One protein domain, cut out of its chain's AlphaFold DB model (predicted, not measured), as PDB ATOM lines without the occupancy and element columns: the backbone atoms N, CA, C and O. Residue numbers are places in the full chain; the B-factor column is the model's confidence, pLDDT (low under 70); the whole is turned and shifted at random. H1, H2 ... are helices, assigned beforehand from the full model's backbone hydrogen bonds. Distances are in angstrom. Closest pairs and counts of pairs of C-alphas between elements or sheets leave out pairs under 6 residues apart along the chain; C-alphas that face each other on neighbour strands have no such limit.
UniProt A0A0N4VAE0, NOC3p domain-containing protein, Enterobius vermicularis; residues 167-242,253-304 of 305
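This is residues 167 to 242 and 253 to 304 of the 305 residues of the protein "NOC3p domain-containing protein" of Enterobius vermicularis (UniProt A0A0N4VAE0). One very long helix, H4, runs along three shorter ones, H1 to H3, in a loose up-and-down bundle, each helix running against the one before; residues 284 to 304, of which 284 to 303 belong to H4, stick out. The 128 printed residues hold four named helices, H1 to H4 in chain order, and no named strand: all helix, loose, radius of gyration of the C-alphas 19.1 A, spans 71 by 37 by 21 A.

H4 is residues 257 to 303, 68.2 A from first to last C-alpha; find C-alpha 257 at (3.677, 5.918, 25.356) and C-alpha 303 at (64.909, 35.955, 26.226). H1 is residues 167 to 193, 39.1 A; H2, 199 to 209, 16.1 A; H3, 219 to 237, 26.3 A.

Look at H2, the hub: H4 touches it with residues 265 to 279 alone, C-alphas of Leu 206 and Tyr 276 closest at 6.9 A, the same way at a shallow 7 degrees. H2 and H3 form a hairpin, C-alphas of Cys 209 and Glu 223 closest at 4.8 A. H1 and H4 are apart. Every O i to N i+4 pair is within hydrogen-bond range in H1, H3 and H4, 5 of 7 in H2.

Residues 243 to 252 are cut out, leaving C-alphas 242 and 253 21.3 A apart. Residues 287 to 304 have pLDDT under 70.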
ATOM      1  N   VAL A 167      50.551  20.244  -5.417       90.75
ATOM      2  CA  VAL A 167      49.276  20.712  -5.986       90.75
ATOM      3  C   VAL A 167      48.174  19.660  -5.825       90.75
ATOM      4  O   VAL A 167      47.075  19.988  -5.384       90.75
ATOM      5  N   GLU A 168      48.484  18.395  -6.102       90.31
ATOM      6  CA  GLU A 168      47.542  17.273  -5.982       90.31
ATOM      7  C   GLU A 168      47.125  17.044  -4.522       90.31
ATOM      8  O   GLU A 168      45.957  16.793  -4.240       90.31
ATOM      9  N   LEU A 169      48.046  17.208  -3.565       89.19
ATOM     10  CA  LEU A 169      47.723  17.144  -2.133       89.19
ATOM     11  C   LEU A 169      46.720  18.217  -1.705       89.19
ATOM     12  O   LEU A 169      45.830  17.945  -0.898       89.19
ATOM     13  N   LEU A 170      46.854  19.438  -2.230       90.38
ATOM     14  CA  LEU A 170      45.913  20.517  -1.941       90.38
ATOM     15  C   LEU A 170      44.542  20.258  -2.570       90.38
ATOM     16  O   LEU A 170      43.535  20.568  -1.938       90.38
ATOM     17  N   GLN A 171      44.493  19.683  -3.775       93.31
ATOM     18  CA  GLN A 171      43.239  19.280  -4.420       93.31
ATOM     19  C   GLN A 171      42.528  18.198  -3.607       93.31
ATOM     20  O   GLN A 171      41.403  18.426  -3.171       93.31
ATOM     21  N   LYS A 172      43.227  17.114  -3.247       91.56
ATOM     22  CA  LYS A 172      42.666  16.066  -2.378       91.56
ATOM     23  C   LYS A 172      42.183  16.610  -1.040       91.56
ATOM     24  O   LYS A 172      41.145  16.195  -0.535       91.56
ATOM     25  N   ARG A 173      42.914  17.568  -0.452       93.25
ATOM     26  CA  ARG A 173      42.481  18.226   0.787       93.25
ATOM     27  C   ARG A 173      41.140  18.946   0.608       93.25
ATOM     28  O   ARG A 173      40.327  18.931   1.525       93.25
ATOM     29  N   LYS A 174      40.934  19.617  -0.526       94.00
ATOM     30  CA  LYS A 174      39.685  20.331  -0.822       94.00
ATOM     31  C   LYS A 174      38.532  19.360  -1.050       94.00
ATOM     32  O   LYS A 174      37.506  19.529  -0.408       94.00
ATOM     33  N   GLU A 175      38.741  18.325  -1.860       95.00
ATOM     34  CA  GLU A 175      37.735  17.291  -2.155       95.00
ATOM     35  C   GLU A 175      37.222  16.618  -0.878       95.00
ATOM     36  O   GLU A 175      36.023  16.562  -0.626       95.00
ATOM     37  N   LEU A 176      38.139  16.182  -0.014       94.06
ATOM     38  CA  LEU A 176      37.794  15.570   1.268       94.06
ATOM     39  C   LEU A 176      37.124  16.559   2.243       94.06
ATOM     40  O   LEU A 176      36.352  16.153   3.106       94.06
ATOM     41  N   LEU A 177      37.436  17.856   2.157       94.12
ATOM     42  CA  LEU A 177      36.761  18.883   2.959       94.12
ATOM     43  C   LEU A 177      35.330  19.112   2.475       94.12
ATOM     44  O   LEU A 177      34.450  19.380   3.289       94.12
ATOM     45  N   GLU A 178      35.117  19.061   1.168       95.75
ATOM     46  CA  GLU A 178      33.814  19.240   0.539       95.75
ATOM     47  C   GLU A 178      32.896  18.058   0.848       95.75
ATOM     48  O   GLU A 178      31.819  18.272   1.401       95.75
ATOM     49  N   SER A 179      33.382  16.823   0.685       94.44
ATOM     50  CA  SER A 179      32.626  15.626   1.076       94.44
ATOM     51  C   SER A 179      32.295  15.604   2.573       94.44
ATOM     52  O   SER A 179      31.187  15.242   2.968       94.44
ATOM     53  N   PHE A 180      33.217  16.063   3.426       94.94
ATOM     54  CA  PHE A 180      32.951  16.188   4.857       94.94
ATOM     55  C   PHE A 180      31.864  17.230   5.161       94.94
ATOM     56  O   PHE A 180      31.020  17.002   6.025       94.94
ATOM     57  N   LYS A 181      31.857  18.371   4.460       95.19
ATOM     58  CA  LYS A 181      30.807  19.391   4.614       95.19
ATOM     59  C   LYS A 181      29.444  18.873   4.167       95.19
ATOM     60  O   LYS A 181      28.458  19.163   4.838       95.19
ATOM     61  N   GLU A 182      29.387  18.116   3.075       96.25
ATOM     62  CA  GLU A 182      28.156  17.484   2.597       96.25
ATOM     63  C   GLU A 182      27.600  16.502   3.631       96.25
ATOM     64  O   GLU A 182      26.432  16.610   4.006       96.25
ATOM     65  N   ALA A 183      28.447  15.613   4.162       94.12
ATOM     66  CA  ALA A 183      28.056  14.692   5.225       94.12
ATOM     67  C   ALA A 183      27.562  15.457   6.464       94.12
ATOM     68  O   ALA A 183      26.459  15.216   6.952       94.12
ATOM     69  N   LEU A 184      28.336  16.441   6.934       94.69
ATOM     70  CA  LEU A 184      27.982  17.265   8.092       94.69
ATOM     71  C   LEU A 184      26.633  17.975   7.903       94.69
ATOM     72  O   LEU A 184      25.813  17.985   8.821       94.69
ATOM     73  N   SER A 185      26.399  18.535   6.715       95.25
ATOM     74  CA  SER A 185      25.141  19.178   6.329       95.25
ATOM     75  C   SER A 185      23.977  18.187   6.345       95.25
ATOM     76  O   SER A 185      22.942  18.460   6.947       95.25
ATOM     77  N   PHE A 186      24.161  16.997   5.769       94.81
ATOM     78  CA  PHE A 186      23.143  15.949   5.758       94.81
ATOM     79  C   PHE A 186      22.717  15.533   7.173       94.81
ATOM     80  O   PHE A 186      21.518  15.430   7.450       94.81
ATOM     81  N   HIS A 187      23.672  15.341   8.091       94.00
ATOM     82  CA  HIS A 187      23.349  15.034   9.486       94.00
ATOM     83  C   HIS A 187      22.644  16.210  10.173       94.00
ATOM     84  O   HIS A 187      21.617  15.996  10.812       94.00
ATOM     85  N   ALA A 188      23.140  17.442  10.015       93.94
ATOM     86  CA  ALA A 188      22.539  18.625  10.634       93.94
ATOM     87  C   ALA A 188      21.090  18.853  10.167       93.94
ATOM     88  O   ALA A 188      20.189  18.962  10.997       93.94
ATOM     89  N   CYS A 189      20.844  18.836   8.855       93.38
ATOM     90  CA  CYS A 189      19.513  19.027   8.276       93.38
ATOM     91  C   CYS A 189      18.515  17.963   8.744       93.38
ATOM     92  O   CYS A 189      17.370  18.286   9.050       93.38
ATOM     93  N   ALA A 190      18.940  16.701   8.833       94.25
ATOM     94  CA  ALA A 190      18.064  15.627   9.286       94.25
ATOM     95  C   ALA A 190      17.657  15.771  10.755       94.25
ATOM     96  O   ALA A 190      16.507  15.516  11.103       94.25
ATOM     97  N   ILE A 191      18.580  16.213  11.612       94.12
ATOM     98  CA  ILE A 191      18.274  16.425  13.027       94.12
ATOM     99  C   ILE A 191      17.327  17.625  13.185       94.12
ATOM    100  O   ILE A 191      16.364  17.535  13.943       94.12
ATOM    101  N   VAL A 192      17.561  18.718  12.451       92.50
ATOM    102  CA  VAL A 192      16.682  19.901  12.481       92.50
ATOM    103  C   VAL A 192      15.279  19.569  11.957       92.50
ATOM    104  O   VAL A 192      14.294  20.050  12.510       92.50
ATOM    105  N   ALA A 193      15.164  18.711  10.937       92.75
ATOM    106  CA  ALA A 193      13.874  18.283  10.398       92.75
ATOM    107  C   ALA A 193      13.043  17.454  11.396       92.75
ATOM    108  O   ALA A 193      11.818  17.571  11.419       92.75
ATOM    109  N   GLY A 194      13.690  16.621  12.216       90.94
ATOM    110  CA  GLY A 194      13.006  15.694  13.117       90.94
ATOM    111  C   GLY A 194      13.881  15.254  14.292       90.94
ATOM    112  O   GLY A 194      14.425  14.147  14.269       90.94
ATOM    113  N   PRO A 195      13.984  16.053  15.369       88.56
ATOM    114  CA  PRO A 195      14.961  15.795  16.425       88.56
ATOM    115  C   PRO A 195      14.648  14.539  17.254       88.56
ATOM    116  O   PRO A 195      15.563  13.865  17.727       88.56
ATOM    117  N   GLN A 196      13.366  14.190  17.411       87.06
ATOM    118  CA  GLN A 196      12.945  13.008  18.178       87.06
ATOM    119  C   GLN A 196      13.204  11.687  17.443       87.06
ATOM    120  O   GLN A 196      13.448  10.670  18.091       87.06
ATOM    121  N   GLU A 197      13.149  11.696  16.110       87.38
ATOM    122  CA  GLU A 197      13.322  10.500  15.280       87.38
ATOM    123  C   GLU A 197      14.803  10.249  14.988       87.38
ATOM    124  O   GLU A 197      15.297   9.134  15.153       87.38
ATOM    125  N   GLU A 198      15.545  11.308  14.651       86.88
ATOM    126  CA  GLU A 198      16.925  11.224  14.165       86.88
ATOM    127  C   GLU A 198      17.978  11.503  15.246       86.88
ATOM    128  O   GLU A 198      19.102  11.938  14.982       86.88
ATOM    129  N   PHE A 199      17.649  11.185  16.499       84.88
ATOM    130  CA  PHE A 199      18.551  11.387  17.631       84.88
ATOM    131  C   PHE A 199      19.880  10.611  17.506       84.88
ATOM    132  O   PHE A 199      20.911  11.024  18.045       84.88
ATOM    133  N   GLY A 200      19.885   9.484  16.785       86.75
ATOM    134  CA  GLY A 200      21.093   8.695  16.523       86.75
ATOM    135  C   GLY A 200      22.198   9.502  15.834       86.75
ATOM    136  O   GLY A 200      23.356   9.420  16.246       86.75
ATOM    137  N   ARG A 201      21.830  10.369  14.884       90.38
ATOM    138  CA  ARG A 201      22.764  11.195  14.100       90.38
ATOM    139  C   ARG A 201      23.501  12.227  14.947       90.38
ATOM    140  O   ARG A 201      24.636  12.587  14.652       90.38
ATOM    141  N   LEU A 202      22.910  12.658  16.064       89.56
ATOM    142  CA  LEU A 202      23.578  13.556  17.007       89.56
ATOM    143  C   LEU A 202      24.830  12.902  17.618       89.56
ATOM    144  O   LEU A 202      25.817  13.578  17.901       89.56
ATOM    145  N   LYS A 203      24.826  11.573  17.791       89.94
ATOM    146  CA  LYS A 203      26.012  10.833  18.252       89.94
ATOM    147  C   LYS A 203      27.101  10.794  17.180       89.94
ATOM    148  O   LYS A 203      28.274  10.895  17.524       89.94
ATOM    149  N   GLU A 204      26.722  10.695  15.910       91.38
ATOM    150  CA  GLU A 204      27.651  10.742  14.775       91.38
ATOM    151  C   GLU A 204      28.312  12.123  14.669       91.38
ATOM    152  O   GLU A 204      29.536  12.210  14.592       91.38
ATOM    153  N   LEU A 205      27.540  13.209  14.825       91.31
ATOM    154  CA  LEU A 205      28.089  14.569  14.924       91.31
ATOM    155  C   LEU A 205      29.116  14.702  16.057       91.31
ATOM    156  O   LEU A 205      30.181  15.300  15.880       91.31
ATOM    157  N   LEU A 206      28.838  14.103  17.219       91.88
ATOM    158  CA  LEU A 206      29.787  14.079  18.334       91.88
ATOM    159  C   LEU A 206      31.032  13.236  18.040       91.88
ATOM    160  O   LEU A 206      32.112  13.578  18.524       91.88
ATOM    161  N   ASN A 207      30.920  12.170  17.246       92.06
ATOM    162  CA  ASN A 207      32.075  11.395  16.797       92.06
ATOM    163  C   ASN A 207      32.951  12.209  15.834       92.06
ATOM    164  O   ASN A 207      34.171  12.243  16.016       92.06
ATOM    165  N   PHE A 208      32.353  12.969  14.911       91.44
ATOM    166  CA  PHE A 208      33.099  13.907  14.067       91.44
ATOM    167  C   PHE A 208      33.802  14.997  14.887       91.44
ATOM    168  O   PHE A 208      34.947  15.342  14.600       91.44
ATOM    169  N   CYS A 209      33.184  15.483  15.970       90.00
ATOM    170  CA  CYS A 209      33.823  16.430  16.894       90.00
ATOM    171  C   CYS A 209      35.059  15.851  17.611       90.00
ATOM    172  O   CYS A 209      35.937  16.610  18.021       90.00
ATOM    173  N   LYS A 210      35.139  14.525  17.779       89.25
ATOM    174  CA  LYS A 210      36.313  13.826  18.339       89.25
ATOM    175  C   LYS A 210      37.402  13.552  17.289       89.25
ATOM    176  O   LYS A 210      38.491  13.102  17.651       89.25
ATOM    177  N   GLY A 211      37.107  13.796  16.011       84.38
ATOM    178  CA  GLY A 211      37.968  13.434  14.888       84.38
ATOM    179  C   GLY A 211      37.930  11.943  14.547       84.38
ATOM    180  O   GLY A 211      38.911  11.435  14.008       84.38
ATOM    181  N   GLY A 212      36.843  11.241  14.891       81.56
ATOM    182  CA  GLY A 212      36.587   9.879  14.411       81.56
ATOM    183  C   GLY A 212      36.214   9.886  12.929       81.56
ATOM    184  O   GLY A 212      35.572  10.830  12.473       81.56
ATOM    185  N   ASP A 213      36.645   8.865  12.185       78.88
ATOM    186  CA  ASP A 213      36.313   8.636  10.766       78.88
ATOM    187  C   ASP A 213      36.749   9.743   9.781       78.88
ATOM    188  O   ASP A 213      36.339   9.758   8.621       78.88
ATOM    189  N   VAL A 214      37.620  10.668  10.209       85.06
ATOM    190  CA  VAL A 214      38.131  11.760   9.368       85.06
ATOM    191  C   VAL A 214      39.591  11.532   8.991       85.06
ATOM    192  O   VAL A 214      40.444  11.244   9.831       85.06
ATOM    193  N   HIS A 215      39.902  11.759   7.714       85.56
ATOM    194  CA  HIS A 215      41.260  11.657   7.195       85.56
ATOM    195  C   HIS A 215      42.235  12.629   7.912       85.56
ATOM    196  O   HIS A 215      41.928  13.825   8.044       85.56
ATOM    197  N   PRO A 216      43.451  12.187   8.305       86.75
ATOM    198  CA  PRO A 216      44.393  12.983   9.106       86.75
ATOM    199  C   PRO A 216      44.731  14.363   8.527       86.75
ATOM    200  O   PRO A 216      44.956  15.317   9.268       86.75
ATOM    201  N   LEU A 217      44.713  14.494   7.198       84.81
ATOM    202  CA  LEU A 217      45.020  15.742   6.486       84.81
ATOM    203  C   LEU A 217      44.079  16.910   6.842       84.81
ATOM    204  O   LEU A 217      44.461  18.076   6.722       84.81
ATOM    205  N   ILE A 218      42.841  16.602   7.237       89.62
ATOM    206  CA  ILE A 218      41.754  17.577   7.425       89.62
ATOM    207  C   ILE A 218      41.212  17.561   8.847       89.62
ATOM    208  O   ILE A 218      40.499  18.486   9.230       89.62
ATOM    209  N   ARG A 219      41.599  16.566   9.643       88.38
ATOM    210  CA  ARG A 219      41.121  16.325  11.000       88.38
ATOM    211  C   ARG A 219      40.917  17.597  11.829       88.38
ATOM    212  O   ARG A 219      39.803  17.858  12.259       88.38
ATOM    213  N   GLU A 220      41.929  18.455  11.961       86.62
ATOM    214  CA  GLU A 220      41.806  19.688  12.759       86.62
ATOM    215  C   GLU A 220      40.756  20.676  12.227       86.62
ATOM    216  O   GLU A 220      40.092  21.375  12.995       86.62
ATOM    217  N   THR A 221      40.639  20.791  10.903       88.75
ATOM    218  CA  THR A 221      39.644  21.655  10.254       88.75
ATOM    219  C   THR A 221      38.243  21.052  10.320       88.75
ATOM    220  O   THR A 221      37.294  21.787  10.576       88.75
ATOM    221  N   ALA A 222      38.116  19.732  10.167       91.19
ATOM    222  CA  ALA A 222      36.852  19.017  10.315       91.19
ATOM    223  C   ALA A 222      36.315  19.108  11.744       91.19
ATOM    224  O   ALA A 222      35.166  19.489  11.930       91.19
ATOM    225  N   GLU A 223      37.161  18.856  12.750       91.00
ATOM    226  CA  GLU A 223      36.801  18.963  14.170       91.00
ATOM    227  C   GLU A 223      36.259  20.367  14.492       91.00
ATOM    228  O   GLU A 223      35.241  20.507  15.164       91.00
ATOM    229  N   LYS A 224      36.889  21.427  13.960       89.38
ATOM    230  CA  LYS A 224      36.421  22.819  14.118       89.38
ATOM    231  C   LYS A 224      35.048  23.050  13.493       89.38
ATOM    232  O   LYS A 224      34.186  23.642  14.140       89.38
ATOM    233  N   LEU A 225      34.864  22.608  12.250       91.12
ATOM    234  CA  LEU A 225      33.601  22.764  11.528       91.12
ATOM    235  C   LEU A 225      32.475  21.981  12.211       91.12
ATOM    236  O   LEU A 225      31.389  22.522  12.404       91.12
ATOM    237  N   ALA A 226      32.753  20.749  12.635       93.19
ATOM    238  CA  ALA A 226      31.803  19.907  13.346       93.19
ATOM    239  C   ALA A 226      31.389  20.531  14.682       93.19
ATOM    240  O   ALA A 226      30.196  20.615  14.961       93.19
ATOM    241  N   LEU A 227      32.341  21.033  15.479       91.44
ATOM    242  CA  LEU A 227      32.038  21.687  16.755       91.44
ATOM    243  C   LEU A 227      31.138  22.911  16.573       91.44
ATOM    244  O   LEU A 227      30.168  23.048  17.317       91.44
ATOM    245  N   ALA A 228      31.445  23.769  15.596       90.88
ATOM    246  CA  ALA A 228      30.661  24.969  15.308       90.88
ATOM    247  C   ALA A 228      29.254  24.627  14.792       90.88
ATOM    248  O   ALA A 228      28.272  25.162  15.296       90.88
ATOM    249  N   SER A 229      29.146  23.690  13.845       92.50
ATOM    250  CA  SER A 229      27.855  23.230  13.314       92.50
ATOM    251  C   SER A 229      26.992  22.592  14.405       92.50
ATOM    252  O   SER A 229      25.824  22.931  14.564       92.50
ATOM    253  N   THR A 230      27.591  21.738  15.239       91.62
ATOM    254  CA  THR A 230      26.882  21.076  16.342       91.62
ATOM    255  C   THR A 230      26.360  22.089  17.368       91.62
ATOM    256  O   THR A 230      25.278  21.888  17.910       91.62
ATOM    257  N   ALA A 231      27.079  23.194  17.618       91.88
ATOM    258  CA  ALA A 231      26.584  24.274  18.476       91.88
ATOM    259  C   ALA A 231      25.292  24.887  17.920       91.88
ATOM    260  O   ALA A 231      24.331  25.053  18.667       91.88
ATOM    261  N   GLN A 232      25.258  25.163  16.614       92.38
ATOM    262  CA  GLN A 232      24.082  25.716  15.945       92.38
ATOM    263  C   GLN A 232      22.893  24.753  16.014       92.38
ATOM    264  O   GLN A 232      21.808  25.139  16.432       92.38
ATOM    265  N   VAL A 233      23.133  23.475  15.712       93.00
ATOM    266  CA  VAL A 233      22.124  22.412  15.797       93.00
ATOM    267  C   VAL A 233      21.521  22.335  17.205       93.00
ATOM    268  O   VAL A 233      20.309  22.213  17.351       93.00
ATOM    269  N   TYR A 234      22.331  22.461  18.263       91.94
ATOM    270  CA  TYR A 234      21.798  22.508  19.626       91.94
ATOM    271  C   TYR A 234      20.919  23.737  19.877       91.94
ATOM    272  O   TYR A 234      19.881  23.586  20.514       91.94
ATOM    273  N   ILE A 235      21.289  24.920  19.382       92.06
ATOM    274  CA  ILE A 235      20.474  26.137  19.546       92.06
ATOM    275  C   ILE A 235      19.077  25.945  18.944       92.06
ATOM    276  O   ILE A 235      18.095  26.340  19.568       92.06
ATOM    277  N   ASP A 236      18.979  25.281  17.794       90.81
ATOM    278  CA  ASP A 236      17.706  25.083  17.095       90.81
ATOM    279  C   ASP A 236      16.806  24.021  17.764       90.81
ATOM    280  O   ASP A 236      15.581  24.078  17.660       90.81
ATOM    281  N   ILE A 237      17.396  23.041  18.458       91.31
ATOM    282  CA  ILE A 237      16.673  21.884  19.020       91.31
ATOM    283  C   ILE A 237      16.342  22.055  20.509       91.31
ATOM    284  O   ILE A 237      15.450  21.374  21.028       91.31
ATOM    285  N   ILE A 238      17.079  22.906  21.232       90.25
ATOM    286  CA  ILE A 238      16.904  23.069  22.679       90.25
ATOM    287  C   ILE A 238      15.485  23.565  22.992       90.25
ATOM    288  O   ILE A 238      15.063  24.611  22.494       90.25
ATOM    289  N   PRO A 239      14.740  22.851  23.856       89.25
ATOM    290  CA  PRO A 239      13.455  23.341  24.316       89.25
ATOM    291  C   PRO A 239      13.634  24.606  25.164       89.25
ATOM    292  O   PRO A 239      14.532  24.690  25.998       89.25
ATOM    293  N   GLY A 240      12.719  25.567  25.024       89.56
ATOM    294  CA  GLY A 240      12.716  26.807  25.815       89.56
ATOM    295  C   GLY A 240      12.306  26.647  27.288       89.56
ATOM    296  O   GLY A 240      12.117  27.647  27.976       89.56
ATOM    297  N   TYR A 241      12.125  25.419  27.780       91.69
ATOM    298  CA  TYR A 241      11.765  25.121  29.168       91.69
ATOM    299  C   TYR A 241      12.888  24.369  29.888       91.69
ATOM    300  O   TYR A 241      13.713  23.688  29.283       91.69
ATOM    301  N   THR A 242      12.904  24.458  31.216       89.56
ATOM    302  CA  THR A 242      13.900  23.774  32.044       89.56
ATOM    303  C   THR A 242      13.591  22.283  32.156       89.56
ATOM    304  O   THR A 242      12.543  21.905  32.685       89.56
ATOM    305  N   GLN A 253       5.987   5.178  38.272       86.19
ATOM    306  CA  GLN A 253       4.683   5.445  37.682       86.19
ATOM    307  C   GLN A 253       4.630   5.047  36.198       86.19
ATOM    308  O   GLN A 253       5.474   5.421  35.383       86.19
ATOM    309  N   LYS A 254       3.565   4.334  35.808       85.06
ATOM    310  CA  LYS A 254       3.309   3.986  34.403       85.06
ATOM    311  C   LYS A 254       2.881   5.227  33.616       85.06
ATOM    312  O   LYS A 254       1.802   5.773  33.835       85.06
ATOM    313  N   LEU A 255       3.720   5.645  32.673       85.62
ATOM    314  CA  LEU A 255       3.435   6.743  31.749       85.62
ATOM    315  C   LEU A 255       2.747   6.253  30.474       85.62
ATOM    316  O   LEU A 255       2.905   5.105  30.050       85.62
ATOM    317  N   LYS A 256       2.056   7.177  29.804       92.81
ATOM    318  CA  LYS A 256       1.601   6.990  28.423       92.81
ATOM    319  C   LYS A 256       2.805   6.871  27.477       92.81
ATOM    320  O   LYS A 256       3.877   7.410  27.752       92.81
ATOM    321  N   LYS A 257       2.613   6.184  26.345       91.88
ATOM    322  CA  LYS A 257       3.677   5.918  25.356       91.88
ATOM    323  C   LYS A 257       4.347   7.202  24.858       91.88
ATOM    324  O   LYS A 257       5.569   7.269  24.862       91.88
ATOM    325  N   GLU A 258       3.563   8.221  24.512       91.25
ATOM    326  CA  GLU A 258       4.091   9.497  24.001       91.25
ATOM    327  C   GLU A 258       4.924  10.246  25.049       91.25
ATOM    328  O   GLU A 258       6.055  10.642  24.783       91.25
ATOM    329  N   THR A 259       4.436  10.335  26.289       90.50
ATOM    330  CA  THR A 259       5.177  10.968  27.394       90.50
ATOM    331  C   THR A 259       6.484  10.238  27.697       90.50
ATOM    332  O   THR A 259       7.487  10.863  28.029       90.50
ATOM    333  N   ARG A 260       6.493   8.906  27.565       90.19
ATOM    334  CA  ARG A 260       7.709   8.108  27.735       90.19
ATOM    335  C   ARG A 260       8.731   8.392  26.630       90.19
ATOM    336  O   ARG A 260       9.902   8.529  26.958       90.19
ATOM    337  N   LYS A 261       8.303   8.496  25.366       91.00
ATOM    338  CA  LYS A 261       9.187   8.811  24.227       91.00
ATOM    339  C   LYS A 261       9.844  10.183  24.382       91.00
ATOM    340  O   LYS A 261      11.065  10.279  24.278       91.00
ATOM    341  N   LEU A 262       9.050  11.211  24.692       90.50
ATOM    342  CA  LEU A 262       9.550  12.569  24.917       90.50
ATOM    343  C   LEU A 262      10.606  12.583  26.028       90.50
ATOM    344  O   LEU A 262      11.698  13.107  25.850       90.50
ATOM    345  N   TYR A 263      10.317  11.897  27.133       88.94
ATOM    346  CA  TYR A 263      11.242  11.806  28.252       88.94
ATOM    347  C   TYR A 263      12.551  11.089  27.897       88.94
ATOM    348  O   TYR A 263      13.634  11.562  28.234       88.94
ATOM    349  N   THR A 264      12.478   9.953  27.192       89.44
ATOM    350  CA  THR A 264      13.690   9.248  26.745       89.44
ATOM    351  C   THR A 264      14.537  10.109  25.815       89.44
ATOM    352  O   THR A 264      15.763  10.055  25.883       89.44
ATOM    353  N   TYR A 265      13.886  10.924  24.984       91.31
ATOM    354  CA  TYR A 265      14.550  11.876  24.110       91.31
ATOM    355  C   TYR A 265      15.244  12.991  24.912       91.31
ATOM    356  O   TYR A 265      16.445  13.188  24.745       91.31
ATOM    357  N   GLU A 266      14.544  13.649  25.841       91.06
ATOM    358  CA  GLU A 266      15.099  14.711  26.696       91.06
ATOM    359  C   GLU A 266      16.308  14.231  27.509       91.06
ATOM    360  O   GLU A 266      17.351  14.888  27.536       91.06
ATOM    361  N   GLN A 267      16.202  13.056  28.138       89.69
ATOM    362  CA  GLN A 267      17.311  12.471  28.891       89.69
ATOM    363  C   GLN A 267      18.525  12.216  28.000       89.69
ATOM    364  O   GLN A 267      19.657  12.541  28.365       89.69
ATOM    365  N   ALA A 268      18.300  11.626  26.826       89.56
ATOM    366  CA  ALA A 268      19.381  11.317  25.910       89.56
ATOM    367  C   ALA A 268      20.032  12.605  25.373       89.56
ATOM    368  O   ALA A 268      21.263  12.691  25.317       89.56
ATOM    369  N   MET A 269      19.228  13.619  25.046       90.75
ATOM    370  CA  MET A 269      19.682  14.944  24.629       90.75
ATOM    371  C   MET A 269      20.580  15.591  25.682       90.75
ATOM    372  O   MET A 269      21.682  16.027  25.348       90.75
ATOM    373  N   LEU A 270      20.168  15.579  26.951       90.88
ATOM    374  CA  LEU A 270      20.939  16.152  28.053       90.88
ATOM    375  C   LEU A 270      22.291  15.440  28.222       90.88
ATOM    376  O   LEU A 270      23.330  16.095  28.318       90.88
ATOM    377  N   LEU A 271      22.311  14.103  28.168       90.62
ATOM    378  CA  LEU A 271      23.551  13.320  28.248       90.62
ATOM    379  C   LEU A 271      24.517  13.626  27.096       90.62
ATOM    380  O   LEU A 271      25.727  13.737  27.306       90.62
ATOM    381  N   ASN A 272      24.006  13.760  25.872       91.44
ATOM    382  CA  ASN A 272      24.825  14.105  24.711       91.44
ATOM    383  C   ASN A 272      25.341  15.545  24.779       91.44
ATOM    384  O   ASN A 272      26.515  15.779  24.487       91.44
ATOM    385  N   TYR A 273      24.517  16.483  25.240       92.50
ATOM    386  CA  TYR A 273      24.930  17.863  25.455       92.50
ATOM    387  C   TYR A 273      26.022  17.963  26.531       92.50
ATOM    388  O   TYR A 273      27.044  18.613  26.328       92.50
ATOM    389  N   GLN A 274      25.902  17.217  27.633       92.81
ATOM    390  CA  GLN A 274      26.952  17.153  28.653       92.81
ATOM    391  C   GLN A 274      28.273  16.598  28.087       92.81
ATOM    392  O   GLN A 274      29.353  17.088  28.421       92.81
ATOM    393  N   LYS A 275      28.213  15.577  27.220       92.94
ATOM    394  CA  LYS A 275      29.401  15.055  26.520       92.94
ATOM    395  C   LYS A 275      30.003  16.099  25.580       92.94
ATOM    396  O   LYS A 275      31.224  16.218  25.522       92.94
ATOM    397  N   TYR A 276      29.167  16.856  24.875       92.81
ATOM    398  CA  TYR A 276      29.595  17.948  24.005       92.81
ATOM    399  C   TYR A 276      30.334  19.047  24.780       92.81
ATOM    400  O   TYR A 276      31.437  19.427  24.389       92.81
ATOM    401  N   LEU A 277      29.799  19.488  25.922       92.88
ATOM    402  CA  LEU A 277      30.459  20.477  26.781       92.88
ATOM    403  C   LEU A 277      31.824  19.985  27.279       92.88
ATOM    404  O   LEU A 277      32.818  20.698  27.151       92.88
ATOM    405  N   ARG A 278      31.915  18.726  27.729       92.75
ATOM    406  CA  ARG A 278      33.202  18.112  28.105       92.75
ATOM    407  C   ARG A 278      34.203  18.098  26.944       92.75
ATOM    408  O   ARG A 278      35.402  18.272  27.158       92.75
ATOM    409  N   LEU A 279      33.745  17.891  25.707       90.00
ATOM    410  CA  LEU A 279      34.605  17.986  24.521       90.00
ATOM    411  C   LEU A 279      35.064  19.426  24.262       90.00
ATOM    412  O   LEU A 279      36.231  19.629  23.923       90.00
ATOM    413  N   LEU A 280      34.192  20.421  24.437       89.31
ATOM    414  CA  LEU A 280      34.558  21.834  24.312       89.31
ATOM    415  C   LEU A 280      35.613  22.241  25.340       89.31
ATOM    416  O   LEU A 280      36.616  22.842  24.961       89.31
ATOM    417  N   GLU A 281      35.445  21.850  26.602       89.25
ATOM    418  CA  GLU A 281      36.429  22.093  27.661       89.25
ATOM    419  C   GLU A 281      37.786  21.474  27.312       89.25
ATOM    420  O   GLU A 281      38.811  22.160  27.327       89.25
ATOM    421  N   LYS A 282      37.801  20.197  26.906       86.62
ATOM    422  CA  LYS A 282      39.026  19.505  26.477       86.62
ATOM    423  C   LYS A 282      39.706  20.227  25.308       86.62
ATOM    424  O   LYS A 282      40.924  20.410  25.319       86.62
ATOM    425  N   ASN A 283      38.936  20.671  24.315       82.12
ATOM    426  CA  ASN A 283      39.459  21.380  23.148       82.12
ATOM    427  C   ASN A 283      39.975  22.788  23.484       82.12
ATOM    428  O   ASN A 283      41.024  23.187  22.971       82.12
ATOM    429  N   ALA A 284      39.287  23.519  24.361       79.44
ATOM    430  CA  ALA A 284      39.723  24.822  24.851       79.44
ATOM    431  C   ALA A 284      41.041  24.700  25.624       79.44
ATOM    432  O   ALA A 284      42.006  25.395  25.308       79.44
ATOM    433  N   LEU A 285      41.134  23.743  26.555       75.00
ATOM    434  CA  LEU A 285      42.355  23.476  27.318       75.00
ATOM    435  C   LEU A 285      43.519  23.053  26.416       75.00
ATOM    436  O   LEU A 285      44.622  23.578  26.557       75.00
ATOM    437  N   ARG A 286      43.286  22.165  25.440       75.25
ATOM    438  CA  ARG A 286      44.315  21.753  24.470       75.25
ATOM    439  C   ARG A 286      44.869  22.951  23.698       75.25
ATOM    440  O   ARG A 286      46.077  23.040  23.492       75.25
ATOM    441  N   ARG A 287      44.011  23.889  23.295       67.25
ATOM    442  CA  ARG A 287      44.431  25.096  22.570       67.25
ATOM    443  C   ARG A 287      45.111  26.119  23.459       67.25
ATOM    444  O   ARG A 287      46.094  26.698  23.016       67.25
ATOM    445  N   LEU A 288      44.659  26.303  24.696       60.09
ATOM    446  CA  LEU A 288      45.359  27.136  25.674       60.09
ATOM    447  C   LEU A 288      46.753  26.575  25.971       60.09
ATOM    448  O   LEU A 288      47.703  27.342  26.064       60.09
ATOM    449  N   LEU A 289      46.912  25.250  26.013       58.44
ATOM    450  CA  LEU A 289      48.217  24.604  26.141       58.44
ATOM    451  C   LEU A 289      49.089  24.841  24.902       58.44
ATOM    452  O   LEU A 289      50.232  25.260  25.049       58.44
ATOM    453  N   ILE A 290      48.555  24.676  23.689       59.62
ATOM    454  CA  ILE A 290      49.289  24.972  22.443       59.62
ATOM    455  C   ILE A 290      49.672  26.458  22.364       59.62
ATOM    456  O   ILE A 290      50.796  26.769  21.984       59.62
ATOM    457  N   CYS A 291      48.779  27.360  22.778       51.19
ATOM    458  CA  CYS A 291      49.021  28.799  22.836       51.19
ATOM    459  C   CYS A 291      50.058  29.148  23.911       51.19
ATOM    460  O   CYS A 291      50.942  29.956  23.678       51.19
ATOM    461  N   SER A 292      50.025  28.486  25.070       45.66
ATOM    462  CA  SER A 292      51.028  28.671  26.122       45.66
ATOM    463  C   SER A 292      52.400  28.133  25.719       45.66
ATOM    464  O   SER A 292      53.406  28.722  26.088       45.66
ATOM    465  N   VAL A 293      52.469  27.060  24.922       55.59
ATOM    466  CA  VAL A 293      53.726  26.511  24.392       55.59
ATOM    467  C   VAL A 293      54.251  27.374  23.247       55.59
ATOM    468  O   VAL A 293      55.458  27.582  23.166       55.59
ATOM    469  N   SER A 294      53.385  27.928  22.391       52.84
ATOM    470  CA  SER A 294      53.800  28.883  21.359       52.84
ATOM    471  C   SER A 294      54.227  30.225  21.963       52.84
ATOM    472  O   SER A 294      55.264  30.744  21.562       52.84
ATOM    473  N   LEU A 295      53.515  30.733  22.975       53.09
ATOM    474  CA  LEU A 295      53.894  31.907  23.769       53.09
ATOM    475  C   LEU A 295      55.174  31.652  24.564       53.09
ATOM    476  O   LEU A 295      56.059  32.495  24.549       53.09
ATOM    477  N   ALA A 296      55.340  30.485  25.191       52.94
ATOM    478  CA  ALA A 296      56.578  30.120  25.877       52.94
ATOM    479  C   ALA A 296      57.745  29.968  24.893       52.94
ATOM    480  O   ALA A 296      58.851  30.389  25.205       52.94
ATOM    481  N   MET A 297      57.520  29.433  23.690       51.81
ATOM    482  CA  MET A 297      58.537  29.398  22.633       51.81
ATOM    483  C   MET A 297      58.885  30.809  22.145       51.81
ATOM    484  O   MET A 297      60.066  31.116  22.015       51.81
ATOM    485  N   LEU A 298      57.900  31.690  21.949       48.53
ATOM    486  CA  LEU A 298      58.105  33.110  21.633       48.53
ATOM    487  C   LEU A 298      58.855  33.846  22.756       48.53
ATOM    488  O   LEU A 298      59.756  34.635  22.478       48.53
ATOM    489  N   PHE A 299      58.551  33.540  24.016       45.09
ATOM    490  CA  PHE A 299      59.187  34.129  25.192       45.09
ATOM    491  C   PHE A 299      60.621  33.617  25.386       45.09
ATOM    492  O   PHE A 299      61.528  34.397  25.654       45.09
ATOM    493  N   ILE A 300      60.871  32.323  25.160       61.41
ATOM    494  CA  ILE A 300      62.218  31.733  25.163       61.41
ATOM    495  C   ILE A 300      63.056  32.310  24.014       61.41
ATOM    496  O   ILE A 300      64.228  32.613  24.219       61.41
ATOM    497  N   ILE A 301      62.471  32.513  22.828       54.97
ATOM    498  CA  ILE A 301      63.149  33.155  21.691       54.97
ATOM    499  C   ILE A 301      63.468  34.627  21.997       54.97
ATOM    500  O   ILE A 301      64.553  35.082  21.645       54.97
ATOM    501  N   SER A 302      62.579  35.340  22.696       50.09
ATOM    502  CA  SER A 302      62.780  36.747  23.080       50.09
ATOM    503  C   SER A 302      63.790  36.928  24.218       50.09
ATOM    504  O   SER A 302      64.447  37.956  24.284       50.09
ATOM    505  N   ARG A 303      63.965  35.925  25.089       41.41
ATOM    506  CA  ARG A 303      64.909  35.955  26.226       41.41
ATOM    507  C   ARG A 303      66.312  35.423  25.885       41.41
ATOM    508  O   ARG A 303      67.204  35.454  26.726       41.41
ATOM    509  N   LEU A 304      66.495  34.893  24.671       45.81
ATOM    510  CA  LEU A 304      67.774  34.421  24.107       45.81
ATOM    511  C   LEU A 304      68.374  35.388  23.063       45.81
ATOM    512  O   LEU A 304      69.439  35.082  22.513       45.81
TER     513      LEU A 304